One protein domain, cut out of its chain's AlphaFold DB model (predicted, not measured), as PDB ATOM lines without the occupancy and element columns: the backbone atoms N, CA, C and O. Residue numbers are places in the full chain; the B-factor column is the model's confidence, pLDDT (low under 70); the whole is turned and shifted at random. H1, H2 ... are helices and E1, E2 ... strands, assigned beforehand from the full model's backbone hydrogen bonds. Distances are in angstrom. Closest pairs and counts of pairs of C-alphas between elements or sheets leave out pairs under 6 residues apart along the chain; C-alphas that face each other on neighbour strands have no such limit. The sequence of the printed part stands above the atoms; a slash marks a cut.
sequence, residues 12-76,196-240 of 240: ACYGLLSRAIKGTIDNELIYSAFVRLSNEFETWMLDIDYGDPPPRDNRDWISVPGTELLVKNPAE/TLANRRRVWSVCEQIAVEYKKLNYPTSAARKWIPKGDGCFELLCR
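AT A GLANCE: This is residues 12 to 76 and 196 to 240 of the 240 residues of the protein "F-box domain-containing protein" of Drechmeria coniospora (UniProt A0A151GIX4). The long helix H4 is the spine of a flat, open-sided arrangement: H1 packs slantwise on its middle, H2 stands crosswise near its last residues, and short H3 packs at its first residues. The hairpin of E2 and E3 lies at the H2 end, with E3 beside H2, and a long loop, residues 47 to 67, swings from E1 to H3. The printed part has 110 residues with four named helices and three named strands, in the order H1 H2 E1 H3 H4 E2 E3; E2 and E3 form an antiparallel sheet, and the class is mixed. It is only just compact, close to loose, with a radius of gyration of the C-alphas of 15.8 A and spans of 50 by 32 by 16 A.

IN THESE COORDINATES: H1, residues 12 to 21, begins at C-alpha 12 (71.635, 1.386, -6.449) and is 14.5 A long. H2 is residues 27 to 36, 14.3 A; E1 is residues 42 to 46, H3 residues 68 to 71. H4, residues 196 to 217, is 31.2 A long and ends at C-alpha 217 (81.982, 4.662, 14.280). E2 is residues 226 to 229 and E3 residues 235 to 238.

HOW THE PARTS SIT: H4, the hub, has a kink of 27 degrees near residue 207. Its residues 203 to 211 touch H1 at a steep tilt of 51 degrees, the same way, the closest C-alphas being Leu 17 and Cys 207, 4.9 A. Its residues 210 to 217 touch H2, about perpendicular at 85 degrees; the C-alphas of Ala 33 and Tyr 214 are closest, 5.4 A. Its residues 196 to 199 touch H3, closest at the C-alphas of Leu 69 and Asn 199, 5.4 A. The closest C-alphas of H2 and E3 are Ser 32 and Glu 236, 5.6 A. In the hairpin of E2 and E3, N 228 and O 236 are 2.9 A apart, within hydrogen-bond range. E1 pairs with no named strand and is apart from H4. In H1, H2 and H4 every O i to N i+4 pair is within hydrogen-bond range; H3 is too short for one.

THE WHOLE: The C-alphas of Pro 65 and Ser 222 are farthest apart, 51.3 A. Residues 77 to 195 are not printed; C-alphas 76 and 196 are 7.2 A apart across the cut. The link from E1 to H3 is long. Mean pLDDT of the printed part is 85.4, with residues 58 to 60 and 219 to 224 among those under 70.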
ATOM      1  N   ALA A  12      72.214   2.676  -6.821       93.75
ATOM      2  CA  ALA A  12      71.635   1.386  -6.449       93.75
ATOM      3  C   ALA A  12      72.357   0.752  -5.244       93.75
ATOM      4  O   ALA A  12      71.712   0.352  -4.275       93.75
ATOM      5  N   CYS A  13      73.694   0.706  -5.265       93.31
ATOM      6  CA  CYS A  13      74.492   0.150  -4.169       93.31
ATOM      7  C   CYS A  13      74.353   0.974  -2.880       93.31
ATOM      8  O   CYS A  13      74.282   0.401  -1.795       93.31
ATOM      9  N   TYR A  14      74.254   2.303  -2.987       92.31
ATOM     10  CA  TYR A  14      73.999   3.174  -1.836       92.31
ATOM     11  C   TYR A  14      72.627   2.911  -1.204       92.31
ATOM     12  O   TYR A  14      72.501   2.842   0.020       92.31
ATOM     13  N   GLY A  15      71.601   2.689  -2.033       93.00
ATOM     14  CA  GLY A  15      70.273   2.289  -1.571       93.00
ATOM     15  C   GLY A  15      70.286   0.964  -0.800       93.00
ATOM     16  O   GLY A  15      69.653   0.857   0.250       93.00
ATOM     17  N   LEU A  16      71.046  -0.029  -1.275       95.12
ATOM     18  CA  LEU A  16      71.240  -1.300  -0.563       95.12
ATOM     19  C   LEU A  16      71.987  -1.104   0.763       95.12
ATOM     20  O   LEU A  16      71.567  -1.643   1.785       95.12
ATOM     21  N   LEU A  17      73.047  -0.296   0.769       95.62
ATOM     22  CA  LEU A  17      73.814   0.004   1.977       95.62
ATOM     23  C   LEU A  17      72.946   0.668   3.055       95.62
ATOM     24  O   LEU A  17      73.007   0.285   4.221       95.62
ATOM     25  N   SER A  18      72.095   1.617   2.661       94.06
ATOM     26  CA  SER A  18      71.145   2.277   3.565       94.06
ATOM     27  C   SER A  18      70.192   1.270   4.222       94.06
ATOM     28  O   SER A  18      69.975   1.301   5.438       94.06
ATOM     29  N   ARG A  19      69.705   0.289   3.448       94.12
ATOM     30  CA  ARG A  19      68.886  -0.819   3.968       94.12
ATOM     31  C   ARG A  19      69.665  -1.711   4.938       94.12
ATOM     32  O   ARG A  19      69.129  -2.049   5.991       94.12
ATOM     33  N   ALA A  20      70.918  -2.050   4.630       94.94
ATOM     34  CA  ALA A  20      71.769  -2.861   5.507       94.94
ATOM     35  C   ALA A  20      72.097  -2.147   6.838       94.94
ATOM     36  O   ALA A  20      72.124  -2.770   7.905       94.94
ATOM     37  N   ILE A  21      72.289  -0.825   6.798       93.44
ATOM     38  CA  ILE A  21      72.507   0.020   7.985       93.44
ATOM     39  C   ILE A  21      71.205   0.232   8.780       93.44
ATOM     40  O   ILE A  21      71.273   0.418   9.997       93.44
ATOM     41  N   LYS A  22      70.035   0.118   8.134       89.00
ATOM     42  CA  LYS A  22      68.692   0.351   8.702       89.00
ATOM     43  C   LYS A  22      68.482   1.792   9.185       89.00
ATOM     44  O   LYS A  22      67.930   2.017  10.260       89.00
ATOM     45  N   GLY A  23      68.915   2.778   8.401       82.00
ATOM     46  CA  GLY A  23      68.731   4.186   8.754       82.00
ATOM     47  C   GLY A  23      69.342   5.161   7.755       82.00
ATOM     48  O   GLY A  23      69.880   4.770   6.723       82.00
ATOM     49  N   THR A  24      69.265   6.451   8.077       86.62
ATOM     50  CA  THR A  24      69.944   7.500   7.314       86.62
ATOM     51  C   THR A  24      71.452   7.401   7.514       86.62
ATOM     52  O   THR A  24      71.925   7.331   8.650       86.62
ATOM     53  N   ILE A  25      72.199   7.416   6.416       90.50
ATOM     54  CA  ILE A  25      73.659   7.333   6.435       90.50
ATOM     55  C   ILE A  25      74.238   8.711   6.777       90.50
ATOM     56  O   ILE A  25      73.945   9.698   6.107       90.50
ATOM     57  N   ASP A  26      75.080   8.771   7.807       91.75
ATOM     58  CA  ASP A  26      75.934   9.924   8.094       91.75
ATOM     59  C   ASP A  26      77.138   9.894   7.139       91.75
ATOM     60  O   ASP A  26      77.951   8.964   7.165       91.75
ATOM     61  N   ASN A  27      77.235  10.915   6.282       89.62
ATOM     62  CA  ASN A  27      78.266  11.016   5.248       89.62
ATOM     63  C   ASN A  27      79.696  11.064   5.821       89.62
ATOM     64  O   ASN A  27      80.630  10.596   5.170       89.62
ATOM     65  N   GLU A  28      79.885  11.589   7.036       88.75
ATOM     66  CA  GLU A  28      81.195  11.613   7.692       88.75
ATOM     67  C   GLU A  28      81.599  10.216   8.162       88.75
ATOM     68  O   GLU A  28      82.725   9.768   7.929       88.75
ATOM     69  N   LEU A  29      80.665   9.505   8.798       91.38
ATOM     70  CA  LEU A  29      80.927   8.167   9.321       91.38
ATOM     71  C   LEU A  29      81.154   7.168   8.186       91.38
ATOM     72  O   LEU A  29      82.055   6.338   8.286       91.38
ATOM     73  N   ILE A  30      80.392   7.261   7.091       92.50
ATOM     74  CA  ILE A  30      80.588   6.358   5.951       92.50
ATOM     75  C   ILE A  30      81.900   6.633   5.217       92.50
ATOM     76  O   ILE A  30      82.598   5.684   4.868       92.50
ATOM     77  N   TYR A  31      82.290   7.901   5.050       90.94
ATOM     78  CA  TYR A  31      83.597   8.235   4.485       90.94
ATOM     79  C   TYR A  31      84.720   7.664   5.352       90.94
ATOM     80  O   TYR A  31      85.625   7.006   4.846       90.94
ATOM     81  N   SER A  32      84.633   7.838   6.675       90.19
ATOM     82  CA  SER A  32      85.627   7.271   7.585       90.19
ATOM     83  C   SER A  32      85.632   5.740   7.575       90.19
ATOM     84  O   SER A  32      86.700   5.153   7.738       90.19
ATOM     85  N   ALA A  33      84.482   5.084   7.388       92.81
ATOM     86  CA  ALA A  33      84.423   3.634   7.219       92.81
ATOM     87  C   ALA A  33      85.149   3.204   5.935       92.81
ATOM     88  O   ALA A  33      85.962   2.288   5.983       92.81
ATOM     89  N   PHE A  34      84.939   3.904   4.815       92.19
ATOM     90  CA  PHE A  34      85.652   3.634   3.563       92.19
ATOM     91  C   PHE A  34      87.160   3.843   3.683       92.19
ATOM     92  O   PHE A  34      87.914   3.001   3.218       92.19
ATOM     93  N   VAL A  35      87.614   4.893   4.371       89.75
ATOM     94  CA  VAL A  35      89.050   5.105   4.626       89.75
ATOM     95  C   VAL A  35      89.650   3.971   5.467       89.75
ATOM     96  O   VAL A  35      90.774   3.541   5.211       89.75
ATOM     97  N   ARG A  36      88.917   3.452   6.460       90.31
ATOM     98  CA  ARG A  36      89.372   2.305   7.271       90.31
ATOM     99  C   ARG A  36      89.384   0.990   6.503       90.31
ATOM    100  O   ARG A  36      90.205   0.135   6.805       90.31
ATOM    101  N   LEU A  37      88.488   0.859   5.533       92.62
ATOM    102  CA  LEU A  37      88.402  -0.275   4.620       92.62
ATOM    103  C   LEU A  37      89.269  -0.093   3.371       92.62
ATOM    104  O   LEU A  37      89.209  -0.931   2.488       92.62
ATOM    105  N   SER A  38      90.029   0.994   3.239       88.94
ATOM    106  CA  SER A  38      90.916   1.205   2.093       88.94
ATOM    107  C   SER A  38      92.335   0.744   2.402       88.94
ATOM    108  O   SER A  38      92.827   0.923   3.519       88.94
ATOM    109  N   ASN A  39      93.001   0.197   1.390       81.75
ATOM    110  CA  ASN A  39      94.412  -0.158   1.439       81.75
ATOM    111  C   ASN A  39      95.252   0.939   0.763       81.75
ATOM    112  O   ASN A  39      94.870   1.476  -0.275       81.75
ATOM    113  N   GLU A  40      96.428   1.239   1.316       69.94
ATOM    114  CA  GLU A  40      97.382   2.213   0.766       69.94
ATOM    115  C   GLU A  40      97.872   1.837  -0.647       69.94
ATOM    116  O   GLU A  40      98.284   2.708  -1.415       69.94
ATOM    117  N   PHE A  41      97.812   0.551  -1.009       70.62
ATOM    118  CA  PHE A  41      98.267   0.049  -2.311       70.62
ATOM    119  C   PHE A  41      97.172   0.010  -3.388       70.62
ATOM    120  O   PHE A  41      97.484   0.076  -4.580       70.62
ATOM    121  N   GLU A  42      95.898  -0.072  -2.998       72.69
ATOM    122  CA  GLU A  42      94.764  -0.259  -3.909       72.69
ATOM    123  C   GLU A  42      93.775   0.895  -3.766       72.69
ATOM    124  O   GLU A  42      92.766   0.821  -3.079       72.69
ATOM    125  N   THR A  43      94.059   1.998  -4.455       72.06
ATOM    126  CA  THR A  43      93.260   3.231  -4.354       72.06
ATOM    127  C   THR A  43      91.940   3.195  -5.132       72.06
ATOM    128  O   THR A  43      91.183   4.165  -5.110       72.06
ATOM    129  N   TRP A  44      91.661   2.104  -5.849       76.81
ATOM    130  CA  TRP A  44      90.505   1.954  -6.738       76.81
ATOM    131  C   TRP A  44      89.442   0.978  -6.208       76.81
ATOM    132  O   TRP A  44      88.365   0.887  -6.800       76.81
ATOM    133  N   MET A  45      89.706   0.285  -5.095       84.75
ATOM    134  CA  MET A  45      88.755  -0.602  -4.419       84.75
ATOM    135  C   MET A  45      88.957  -0.584  -2.901       84.75
ATOM    136  O   MET A  45      89.968  -0.101  -2.401       84.75
ATOM    137  N   LEU A  46      87.964  -1.072  -2.163       90.12
ATOM    138  CA  LEU A  46      88.094  -1.306  -0.727       90.12
ATOM    139  C   LEU A  46      88.723  -2.689  -0.497       90.12
ATOM    140  O   LEU A  46      88.501  -3.607  -1.279       90.12
ATOM    141  N   ASP A  47      89.463  -2.851   0.590       91.88
ATOM    142  CA  ASP A  47      90.012  -4.119   1.072       91.88
ATOM    143  C   ASP A  47      88.924  -4.917   1.809       91.88
ATOM    144  O   ASP A  47      88.877  -4.997   3.037       91.88
ATOM    145  N   ILE A  48      87.961  -5.418   1.032       92.88
ATOM    146  CA  ILE A  48      86.812  -6.198   1.500       92.88
ATOM    147  C   ILE A  48      86.516  -7.345   0.541       92.88
ATOM    148  O   ILE A  48      86.889  -7.317  -0.634       92.88
ATOM    149  N   ASP A  49      85.782  -8.342   1.026       94.50
ATOM    150  CA  ASP A  49      85.315  -9.434   0.181       94.50
ATOM    151  C   ASP A  49      84.125  -8.972  -0.672       94.50
ATOM    152  O   ASP A  49      83.024  -8.735  -0.168       94.50
ATOM    153  N   TYR A  50      84.336  -8.847  -1.981       92.31
ATOM    154  CA  TYR A  50      83.285  -8.478  -2.930       92.31
ATOM    155  C   TYR A  50      82.371  -9.641  -3.346       92.31
ATOM    156  O   TYR A  50      81.406  -9.411  -4.090       92.31
ATOM    157  N   GLY A  51      82.655 -10.855  -2.870       93.06
ATOM    158  CA  GLY A  51      81.986 -12.094  -3.234       93.06
ATOM    159  C   GLY A  51      82.283 -12.541  -4.663       93.06
ATOM    160  O   GLY A  51      82.872 -11.810  -5.461       93.06
ATOM    161  N   ASP A  52      81.826 -13.746  -4.997       91.25
ATOM    162  CA  ASP A  52      82.056 -14.334  -6.311       91.25
ATOM    163  C   ASP A  52      80.969 -13.949  -7.340       91.25
ATOM    164  O   ASP A  52      79.771 -13.971  -7.025       91.25
ATOM    165  N   PRO A  53      81.357 -13.617  -8.585       90.88
ATOM    166  CA  PRO A  53      82.722 -13.320  -9.004       90.88
ATOM    167  C   PRO A  53      83.147 -11.932  -8.484       90.88
ATOM    168  O   PRO A  53      82.312 -11.018  -8.437       90.88
ATOM    169  N   PRO A  54      84.431 -11.727  -8.144       87.25
ATOM    170  CA  PRO A  54      84.898 -10.415  -7.721       87.25
ATOM    171  C   PRO A  54      84.851  -9.419  -8.894       87.25
ATOM    172  O   PRO A  54      85.030  -9.809 -10.057       87.25
ATOM    173  N   PRO A  55      84.630  -8.118  -8.626       81.25
ATOM    174  CA  PRO A  55      84.762  -7.087  -9.640       81.25
ATOM    175  C   PRO A  55      86.205  -7.077 -10.150       81.25
ATOM    176  O   PRO A  55      87.155  -7.222  -9.384       81.25
ATOM    177  N   ARG A  56      86.370  -6.919 -11.461       77.38
ATOM    178  CA  ARG A  56      87.695  -6.829 -12.081       77.38
ATOM    179  C   ARG A  56      88.132  -5.375 -12.184       77.38
ATOM    180  O   ARG A  56      87.298  -4.471 -12.175       77.38
ATOM    181  N   ASP A  57      89.442  -5.187 -12.331       71.12
ATOM    182  CA  ASP A  57      90.018  -3.901 -12.712       71.12
ATOM    183  C   ASP A  57      89.299  -3.375 -13.967       71.12
ATOM    184  O   ASP A  57      89.187  -4.070 -14.979       71.12
ATOM    185  N   ASN A  58      88.758  -2.161 -13.867       65.06
ATOM    186  CA  ASN A  58      87.917  -1.538 -14.888       65.06
ATOM    187  C   ASN A  58      88.724  -0.876 -16.018       65.06
ATOM    188  O   ASN A  58      88.135  -0.223 -16.882       65.06
ATOM    189  N   ARG A  59      90.056  -1.017 -16.005       67.94
ATOM    190  CA  ARG A  59      90.942  -0.461 -17.037       67.94
ATOM    191  C   ARG A  59      90.652  -1.025 -18.425       67.94
ATOM    192  O   ARG A  59      90.738  -0.273 -19.391       67.94
ATOM    193  N   ASP A  60      90.235  -2.289 -18.505       69.69
ATOM    194  CA  ASP A  60      89.903  -2.952 -19.764       69.69
ATOM    195  C   ASP A  60      88.448  -3.443 -19.768       69.69
ATOM    196  O   ASP A  60      88.027  -4.248 -18.935       69.69
ATOM    197  N   TRP A  61      87.668  -2.993 -20.755       73.06
ATOM    198  CA  TRP A  61      86.296  -3.456 -20.984       73.06
ATOM    199  C   TRP A  61      86.306  -4.843 -21.634       73.06
ATOM    200  O   TRP A  61      86.187  -4.979 -22.852       73.06
ATOM    201  N   ILE A  62      86.480  -5.883 -20.817       79.94
ATOM    202  CA  ILE A  62      86.531  -7.279 -21.264       79.94
ATOM    203  C   ILE A  62      85.282  -8.016 -20.787       79.94
ATOM    204  O   ILE A  62      85.037  -8.137 -19.587       79.94
ATOM    205  N   SER A  63      84.526  -8.574 -21.730       82.94
ATOM    206  CA  SER A  63      83.433  -9.497 -21.421       82.94
ATOM    207  C   SER A  63      83.996 -10.856 -21.012       82.94
ATOM    208  O   SER A  63      84.657 -11.520 -21.811       82.94
ATOM    209  N   VAL A  64      83.719 -11.281 -19.780       86.06
ATOM    210  CA  VAL A  64      84.124 -12.592 -19.258       86.06
ATOM    211  C   VAL A  64      82.873 -13.444 -19.034       86.06
ATOM    212  O   VAL A  64      81.999 -13.019 -18.274       86.06
ATOM    213  N   PRO A  65      82.766 -14.629 -19.659       88.31
ATOM    214  CA  PRO A  65      81.671 -15.555 -19.384       88.31
ATOM    215  C   PRO A  65      81.575 -15.894 -17.892       88.31
ATOM    216  O   PRO A  65      82.603 -16.071 -17.235       88.31
ATOM    217  N   GLY A  66      80.354 -15.972 -17.365       88.94
ATOM    218  CA  GLY A  66      80.099 -16.267 -15.951       88.94
ATOM    219  C   GLY A  66      80.211 -15.054 -15.021       88.94
ATOM    220  O   GLY A  66      80.238 -15.218 -13.801       88.94
ATOM    221  N   THR A  67      80.296 -13.835 -15.568       90.38
ATOM    222  CA  THR A  67      80.298 -12.569 -14.803       90.38
ATOM    223  C   THR A  67      79.081 -11.685 -15.087       90.38
ATOM    224  O   THR A  67      79.004 -10.542 -14.639       90.38
ATOM    225  N   GLU A  68      78.080 -12.218 -15.787       90.81
ATOM    226  CA  GLU A  68      76.899 -11.494 -16.261       90.81
ATOM    227  C   GLU A  68      76.063 -10.915 -15.114       90.81
ATOM    228  O   GLU A  68      75.366  -9.917 -15.299       90.81
ATOM    229  N   LEU A  69      76.136 -11.496 -13.912       91.81
ATOM    230  CA  LEU A  69      75.463 -10.939 -12.740       91.81
ATOM    231  C   LEU A  69      76.023  -9.563 -12.347       91.81
ATOM    232  O   LEU A  69      75.262  -8.728 -11.867       91.81
ATOM    233  N   LEU A  70      77.310  -9.278 -12.598       91.00
ATOM    234  CA  LEU A  70      77.949  -8.011 -12.208       91.00
ATOM    235  C   LEU A  70      77.329  -6.792 -12.902       91.00
ATOM    236  O   LEU A  70      77.364  -5.696 -12.349       91.00
ATOM    237  N   VAL A  71      76.729  -6.986 -14.081       89.88
ATOM    238  CA  VAL A  71      76.065  -5.922 -14.851       89.88
ATOM    239  C   VAL A  71      74.563  -5.809 -14.566       89.88
ATOM    240  O   VAL A  71      73.897  -4.937 -15.124       89.88
ATOM    241  N   LYS A  72      73.992  -6.677 -13.719       93.31
ATOM    242  CA  LYS A  72      72.575  -6.593 -13.333       93.31
ATOM    243  C   LYS A  72      72.372  -5.584 -12.220       93.31
ATOM    244  O   LYS A  72      73.146  -5.546 -11.273       93.31
ATOM    245  N   ASN A  73      71.304  -4.796 -12.294       94.69
ATOM    246  CA  ASN A  73      70.997  -3.825 -11.253       94.69
ATOM    247  C   ASN A  73      70.531  -4.546  -9.973       94.69
ATOM    248  O   ASN A  73      69.426  -5.085  -9.965       94.69
ATOM    249  N   PRO A  74      71.300  -4.527  -8.869       95.50
ATOM    250  CA  PRO A  74      70.925  -5.241  -7.652       95.50
ATOM    251  C   PRO A  74      69.705  -4.627  -6.941       95.50
ATOM    252  O   PRO A  74      69.124  -5.271  -6.074       95.50
ATOM    253  N   ALA A  75      69.301  -3.397  -7.277       94.75
ATOM    254  CA  ALA A  75      68.155  -2.716  -6.671       94.75
ATOM    255  C   ALA A  75      66.840  -2.897  -7.453       94.75
ATOM    256  O   ALA A  75      65.793  -2.447  -6.992       94.75
ATOM    257  N   GLU A  76      66.880  -3.527  -8.629       94.69
ATOM    258  CA  GLU A  76      65.697  -3.754  -9.465       94.69
ATOM    259  C   GLU A  76      64.720  -4.711  -8.776       94.69
ATOM    260  O   GLU A  76      65.130  -5.790  -8.365       94.69
ATOM    261  N   THR A 196      69.838 -11.013 -11.223       95.44
ATOM    262  CA  THR A 196      69.531  -9.811 -10.432       95.44
ATOM    263  C   THR A 196      69.567 -10.087  -8.929       95.44
ATOM    264  O   THR A 196      70.261  -9.384  -8.195       95.44
ATOM    265  N   LEU A 197      68.870 -11.129  -8.463       96.50
ATOM    266  CA  LEU A 197      68.868 -11.493  -7.043       96.50
ATOM    267  C   LEU A 197      70.228 -12.034  -6.587       96.50
ATOM    268  O   LEU A 197      70.643 -11.759  -5.464       96.50
ATOM    269  N   ALA A 198      70.950 -12.740  -7.457       95.75
ATOM    270  CA  ALA A 198      72.312 -13.179  -7.178       95.75
ATOM    271  C   ALA A 198      73.265 -11.993  -6.978       95.75
ATOM    272  O   ALA A 198      73.979 -11.933  -5.975       95.75
ATOM    273  N   ASN A 199      73.222 -10.993  -7.868       95.75
ATOM    274  CA  ASN A 199      74.020  -9.781  -7.688       95.75
ATOM    275  C   ASN A 199      73.587  -8.991  -6.450       95.75
ATOM    276  O   ASN A 199      74.433  -8.464  -5.735       95.75
ATOM    277  N   ARG A 200      72.284  -8.944  -6.149       96.88
ATOM    278  CA  ARG A 200      71.784  -8.323  -4.919       96.88
ATOM    279  C   ARG A 200      72.338  -9.002  -3.672       96.88
ATOM    280  O   ARG A 200      72.843  -8.301  -2.804       96.88
ATOM    281  N   ARG A 201      72.282 -10.334  -3.592       96.38
ATOM    282  CA  ARG A 201      72.855 -11.118  -2.487       96.38
ATOM    283  C   ARG A 201      74.352 -10.840  -2.331       96.38
ATOM    284  O   ARG A 201      74.811 -10.603  -1.217       96.38
ATOM    285  N   ARG A 202      75.095 -10.804  -3.441       96.00
ATOM    286  CA  ARG A 202      76.530 -10.486  -3.459       96.00
ATOM    287  C   ARG A 202      76.813  -9.072  -2.936       96.00
ATOM    288  O   ARG A 202      77.588  -8.904  -2.001       96.00
ATOM    289  N   VAL A 203      76.150  -8.055  -3.490       96.12
ATOM    290  CA  VAL A 203      76.308  -6.655  -3.059       96.12
ATOM    291  C   VAL A 203      75.842  -6.458  -1.616       96.12
ATOM    292  O   VAL A 203      76.436  -5.671  -0.892       96.12
ATOM    293  N   TRP A 204      74.826  -7.192  -1.162       97.25
ATOM    294  CA  TRP A 204      74.396  -7.142   0.231       97.25
ATOM    295  C   TRP A 204      75.500  -7.586   1.194       97.25
ATOM    296  O   TRP A 204      75.741  -6.886   2.172       97.25
ATOM    297  N   SER A 205      76.227  -8.668   0.888       96.19
ATOM    298  CA  SER A 205      77.387  -9.111   1.685       96.19
ATOM    299  C   SER A 205      78.459  -8.015   1.807       96.19
ATOM    300  O   SER A 205      79.016  -7.773   2.880       96.19
ATOM    301  N   VAL A 206      78.695  -7.273   0.720       95.81
ATOM    302  CA  VAL A 206      79.579  -6.093   0.712       95.81
ATOM    303  C   VAL A 206      79.032  -4.990   1.621       95.81
ATOM    304  O   VAL A 206      79.754  -4.429   2.447       95.81
ATOM    305  N   CYS A 207      77.738  -4.686   1.503       96.81
ATOM    306  CA  CYS A 207      77.073  -3.699   2.347       96.81
ATOM    307  C   CYS A 207      77.116  -4.076   3.835       96.81
ATOM    308  O   CYS A 207      77.231  -3.183   4.669       96.81
ATOM    309  N   GLU A 208      77.048  -5.362   4.185       96.81
ATOM    310  CA  GLU A 208      77.139  -5.830   5.572       96.81
ATOM    311  C   GLU A 208      78.526  -5.589   6.170       96.81
ATOM    312  O   GLU A 208      78.615  -5.070   7.284       96.81
ATOM    313  N   GLN A 209      79.597  -5.865   5.419       97.19
ATOM    314  CA  GLN A 209      80.971  -5.564   5.845       97.19
ATOM    315  C   GLN A 209      81.162  -4.062   6.097       97.19
ATOM    316  O   GLN A 209      81.645  -3.655   7.156       97.19
ATOM    317  N   ILE A 210      80.681  -3.220   5.177       96.00
ATOM    318  CA  ILE A 210      80.711  -1.758   5.335       96.00
ATOM    319  C   ILE A 210      79.870  -1.322   6.545       96.00
ATOM    320  O   ILE A 210      80.296  -0.477   7.334       96.00
ATOM    321  N   ALA A 211      78.679  -1.900   6.726       95.69
ATOM    322  CA  ALA A 211      77.790  -1.572   7.834       95.69
ATOM    323  C   ALA A 211      78.397  -1.937   9.198       95.69
ATOM    324  O   ALA A 211      78.122  -1.250  10.184       95.69
ATOM    325  N   VAL A 212      79.221  -2.989   9.277       95.19
ATOM    326  CA  VAL A 212      79.975  -3.341  10.491       95.19
ATOM    327  C   VAL A 212      80.955  -2.226  10.857       95.19
ATOM    328  O   VAL A 212      80.920  -1.755  11.996       95.19
ATOM    329  N   GLU A 213      81.769  -1.745   9.914       94.12
ATOM    330  CA  GLU A 213      82.694  -0.630  10.174       94.12
ATOM    331  C   GLU A 213      81.964   0.675  10.494       94.12
ATOM    332  O   GLU A 213      82.310   1.370  11.452       94.12
ATOM    333  N   TYR A 214      80.887   0.975   9.768       93.62
ATOM    334  CA  TYR A 214      80.041   2.135  10.043       93.62
ATOM    335  C   TYR A 214      79.491   2.117  11.479       93.62
ATOM    336  O   TYR A 214      79.544   3.121  12.191       93.62
ATOM    337  N   LYS A 215      79.001   0.965  11.957       91.94
ATOM    338  CA  LYS A 215      78.467   0.822  13.324       91.94
ATOM    339  C   LYS A 215      79.536   1.003  14.400       91.94
ATOM    340  O   LYS A 215      79.215   1.535  15.459       91.94
ATOM    341  N   LYS A 216      80.795   0.626  14.138       90.31
ATOM    342  CA  LYS A 216      81.925   0.896  15.052       90.31
ATOM    343  C   LYS A 216      82.189   2.391  15.232       90.31
ATOM    344  O   LYS A 216      82.702   2.794  16.271       90.31
ATOM    345  N   LEU A 217      81.837   3.207  14.241       87.44
ATOM    346  CA  LEU A 217      81.982   4.662  14.280       87.44
ATOM    347  C   LEU A 217      80.747   5.365  14.861       87.44
ATOM    348  O   LEU A 217      80.873   6.424  15.469       87.44
ATOM    349  N   ASN A 218      79.565   4.764  14.712       78.38
ATOM    350  CA  ASN A 218      78.277   5.316  15.142       78.38
ATOM    351  C   ASN A 218      77.973   5.134  16.649       78.38
ATOM    352  O   ASN A 218      76.815   5.199  17.063       78.38
ATOM    353  N   TYR A 219      78.981   4.884  17.488       65.81
ATOM    354  CA  TYR A 219      78.782   4.880  18.940       65.81
ATOM    355  C   TYR A 219      78.558   6.314  19.444       65.81
ATOM    356  O   TYR A 219      79.197   7.237  18.927       65.81
ATOM    357  N   PRO A 220      77.682   6.525  20.452       57.47
ATOM    358  CA  PRO A 220      77.397   7.838  21.022       57.47
ATOM    359  C   PRO A 220      78.630   8.348  21.765       57.47
ATOM    360  O   PRO A 220      78.759   8.240  22.981       57.47
ATOM    361  N   THR A 221      79.565   8.890  21.002       54.09
ATOM    362  CA  THR A 221      80.731   9.556  21.540       54.09
ATOM    363  C   THR A 221      80.304  11.002  21.724       54.09
ATOM    364  O   THR A 221      80.097  11.725  20.754       54.09
ATOM    365  N   SER A 222      80.129  11.431  22.974       52.97
ATOM    366  CA  SER A 222      79.924  12.840  23.337       52.97
ATOM    367  C   SER A 222      81.140  13.720  23.006       52.97
ATOM    368  O   SER A 222      81.129  14.923  23.265       52.97
ATOM    369  N   ALA A 223      82.196  13.134  22.443       58.62
ATOM    370  CA  ALA A 223      83.389  13.834  22.035       58.62
ATOM    371  C   ALA A 223      83.274  14.456  20.649       58.62
ATOM    372  O   ALA A 223      82.660  13.926  19.722       58.62
ATOM    373  N   ALA A 224      83.958  15.584  20.509       64.88
ATOM    374  CA  ALA A 224      84.142  16.243  19.234       64.88
ATOM    375  C   ALA A 224      84.826  15.294  18.236       64.88
ATOM    376  O   ALA A 224      85.948  14.833  18.464       64.88
ATOM    377  N   ARG A 225      84.150  15.049  17.113       75.00
ATOM    378  CA  ARG A 225      84.717  14.406  15.927       75.00
ATOM    379  C   ARG A 225      85.894  15.243  15.430       75.00
ATOM    380  O   ARG A 225      85.736  16.435  15.165       75.00
ATOM    381  N   LYS A 226      87.079  14.641  15.313       80.56
ATOM    382  CA  LYS A 226      88.263  15.317  14.770       80.56
ATOM    383  C   LYS A 226      88.831  14.533  13.595       80.56
ATOM    384  O   LYS A 226      89.247  13.391  13.759       80.56
ATOM    385  N   TRP A 227      88.909  15.188  12.444       81.12
ATOM    386  CA  TRP A 227      89.581  14.662  11.261       81.12
ATOM    387  C   TRP A 227      91.098  14.825  11.381       81.12
ATOM    388  O   TRP A 227      91.585  15.912  11.715       81.12
ATOM    389  N   ILE A 228      91.844  13.753  11.118       84.06
ATOM    390  CA  ILE A 228      93.312  13.756  11.095       84.06
ATOM    391  C   ILE A 228      93.793  13.229   9.735       84.06
ATOM    392  O   ILE A 228      93.268  12.219   9.266       84.06
ATOM    393  N   PRO A 229      94.757  13.899   9.075       82.06
ATOM    394  CA  PRO A 229      95.298  13.426   7.804       82.06
ATOM    395  C   PRO A 229      96.096  12.126   7.992       82.06
ATOM    396  O   PRO A 229      96.932  12.053   8.893       82.06
ATOM    397  N   LYS A 230      95.889  11.139   7.109       76.81
ATOM    398  CA  LYS A 230      96.677   9.889   7.079       76.81
ATOM    399  C   LYS A 230      97.972   9.997   6.260       76.81
ATOM    400  O   LYS A 230      98.837   9.139   6.365       76.81
ATOM    401  N   GLY A 231      98.144  11.078   5.494       72.19
ATOM    402  CA  GLY A 231      99.338  11.325   4.668       72.19
ATOM    403  C   GLY A 231      99.250  10.785   3.234       72.19
ATOM    404  O   GLY A 231     100.053  11.173   2.391       72.19
ATOM    405  N   ASP A 232      98.228   9.987   2.941       69.25
ATOM    406  CA  ASP A 232      97.862   9.411   1.638       69.25
ATOM    407  C   ASP A 232      96.819  10.252   0.866       69.25
ATOM    408  O   ASP A 232      96.410   9.885  -0.231       69.25
ATOM    409  N   GLY A 233      96.390  11.392   1.421       71.56
ATOM    410  CA  GLY A 233      95.296  12.208   0.874       71.56
ATOM    411  C   GLY A 233      93.920  11.909   1.483       71.56
ATOM    412  O   GLY A 233      92.963  12.643   1.226       71.56
ATOM    413  N   CYS A 234      93.830  10.890   2.343       73.06
ATOM    414  CA  CYS A 234      92.653  10.575   3.141       73.06
ATOM    415  C   CYS A 234      92.687  11.281   4.505       73.06
ATOM    416  O   CYS A 234      93.740  11.637   5.052       73.06
ATOM    417  N   PHE A 235      91.500  11.414   5.092       75.44
ATOM    418  CA  PHE A 235      91.320  11.832   6.476       75.44
ATOM    419  C   PHE A 235      90.647  10.708   7.251       75.44
ATOM    420  O   PHE A 235      89.681  10.117   6.778       75.44
ATOM    421  N   GLU A 236      91.133  10.435   8.455       80.19
ATOM    422  CA  GLU A 236      90.477   9.513   9.374       80.19
ATOM    423  C   GLU A 236      89.739  10.288  10.463       80.19
ATOM    424  O   GLU A 236      90.240  11.292  10.985       80.19
ATOM    425  N   LEU A 237      88.543   9.811  10.810       76.00
ATOM    426  CA  LEU A 237      87.782  10.337  11.925       76.00
ATOM    427  C   LEU A 237      88.257   9.700  13.236       76.00
ATOM    428  O   LEU A 237      88.113   8.497  13.459       76.00
ATOM    429  N   LEU A 238      88.778  10.529  14.137       73.62
ATOM    430  CA  LEU A 238      89.027  10.154  15.523       73.62
ATOM    431  C   LEU A 238      87.841  10.575  16.390       73.62
ATOM    432  O   LEU A 238      87.588  11.766  16.593       73.62
ATOM    433  N   CYS A 239      87.145   9.572  16.921       60.53
ATOM    434  CA  CYS A 239      86.206   9.717  18.025       60.53
ATOM    435  C   CYS A 239      87.018   9.588  19.325       60.53
ATOM    436  O   CYS A 239      87.629   8.543  19.550       60.53
ATOM    437  N   ARG A 240      87.124  10.667  20.110       55.44
ATOM    438  CA  ARG A 240      87.869  10.685  21.385       55.44
ATOM    439  C   ARG A 240      87.021  10.303  22.585       55.44
ATOM    440  O   ARG A 240      85.793  10.440  22.495       55.44
TER     441      ARG A 240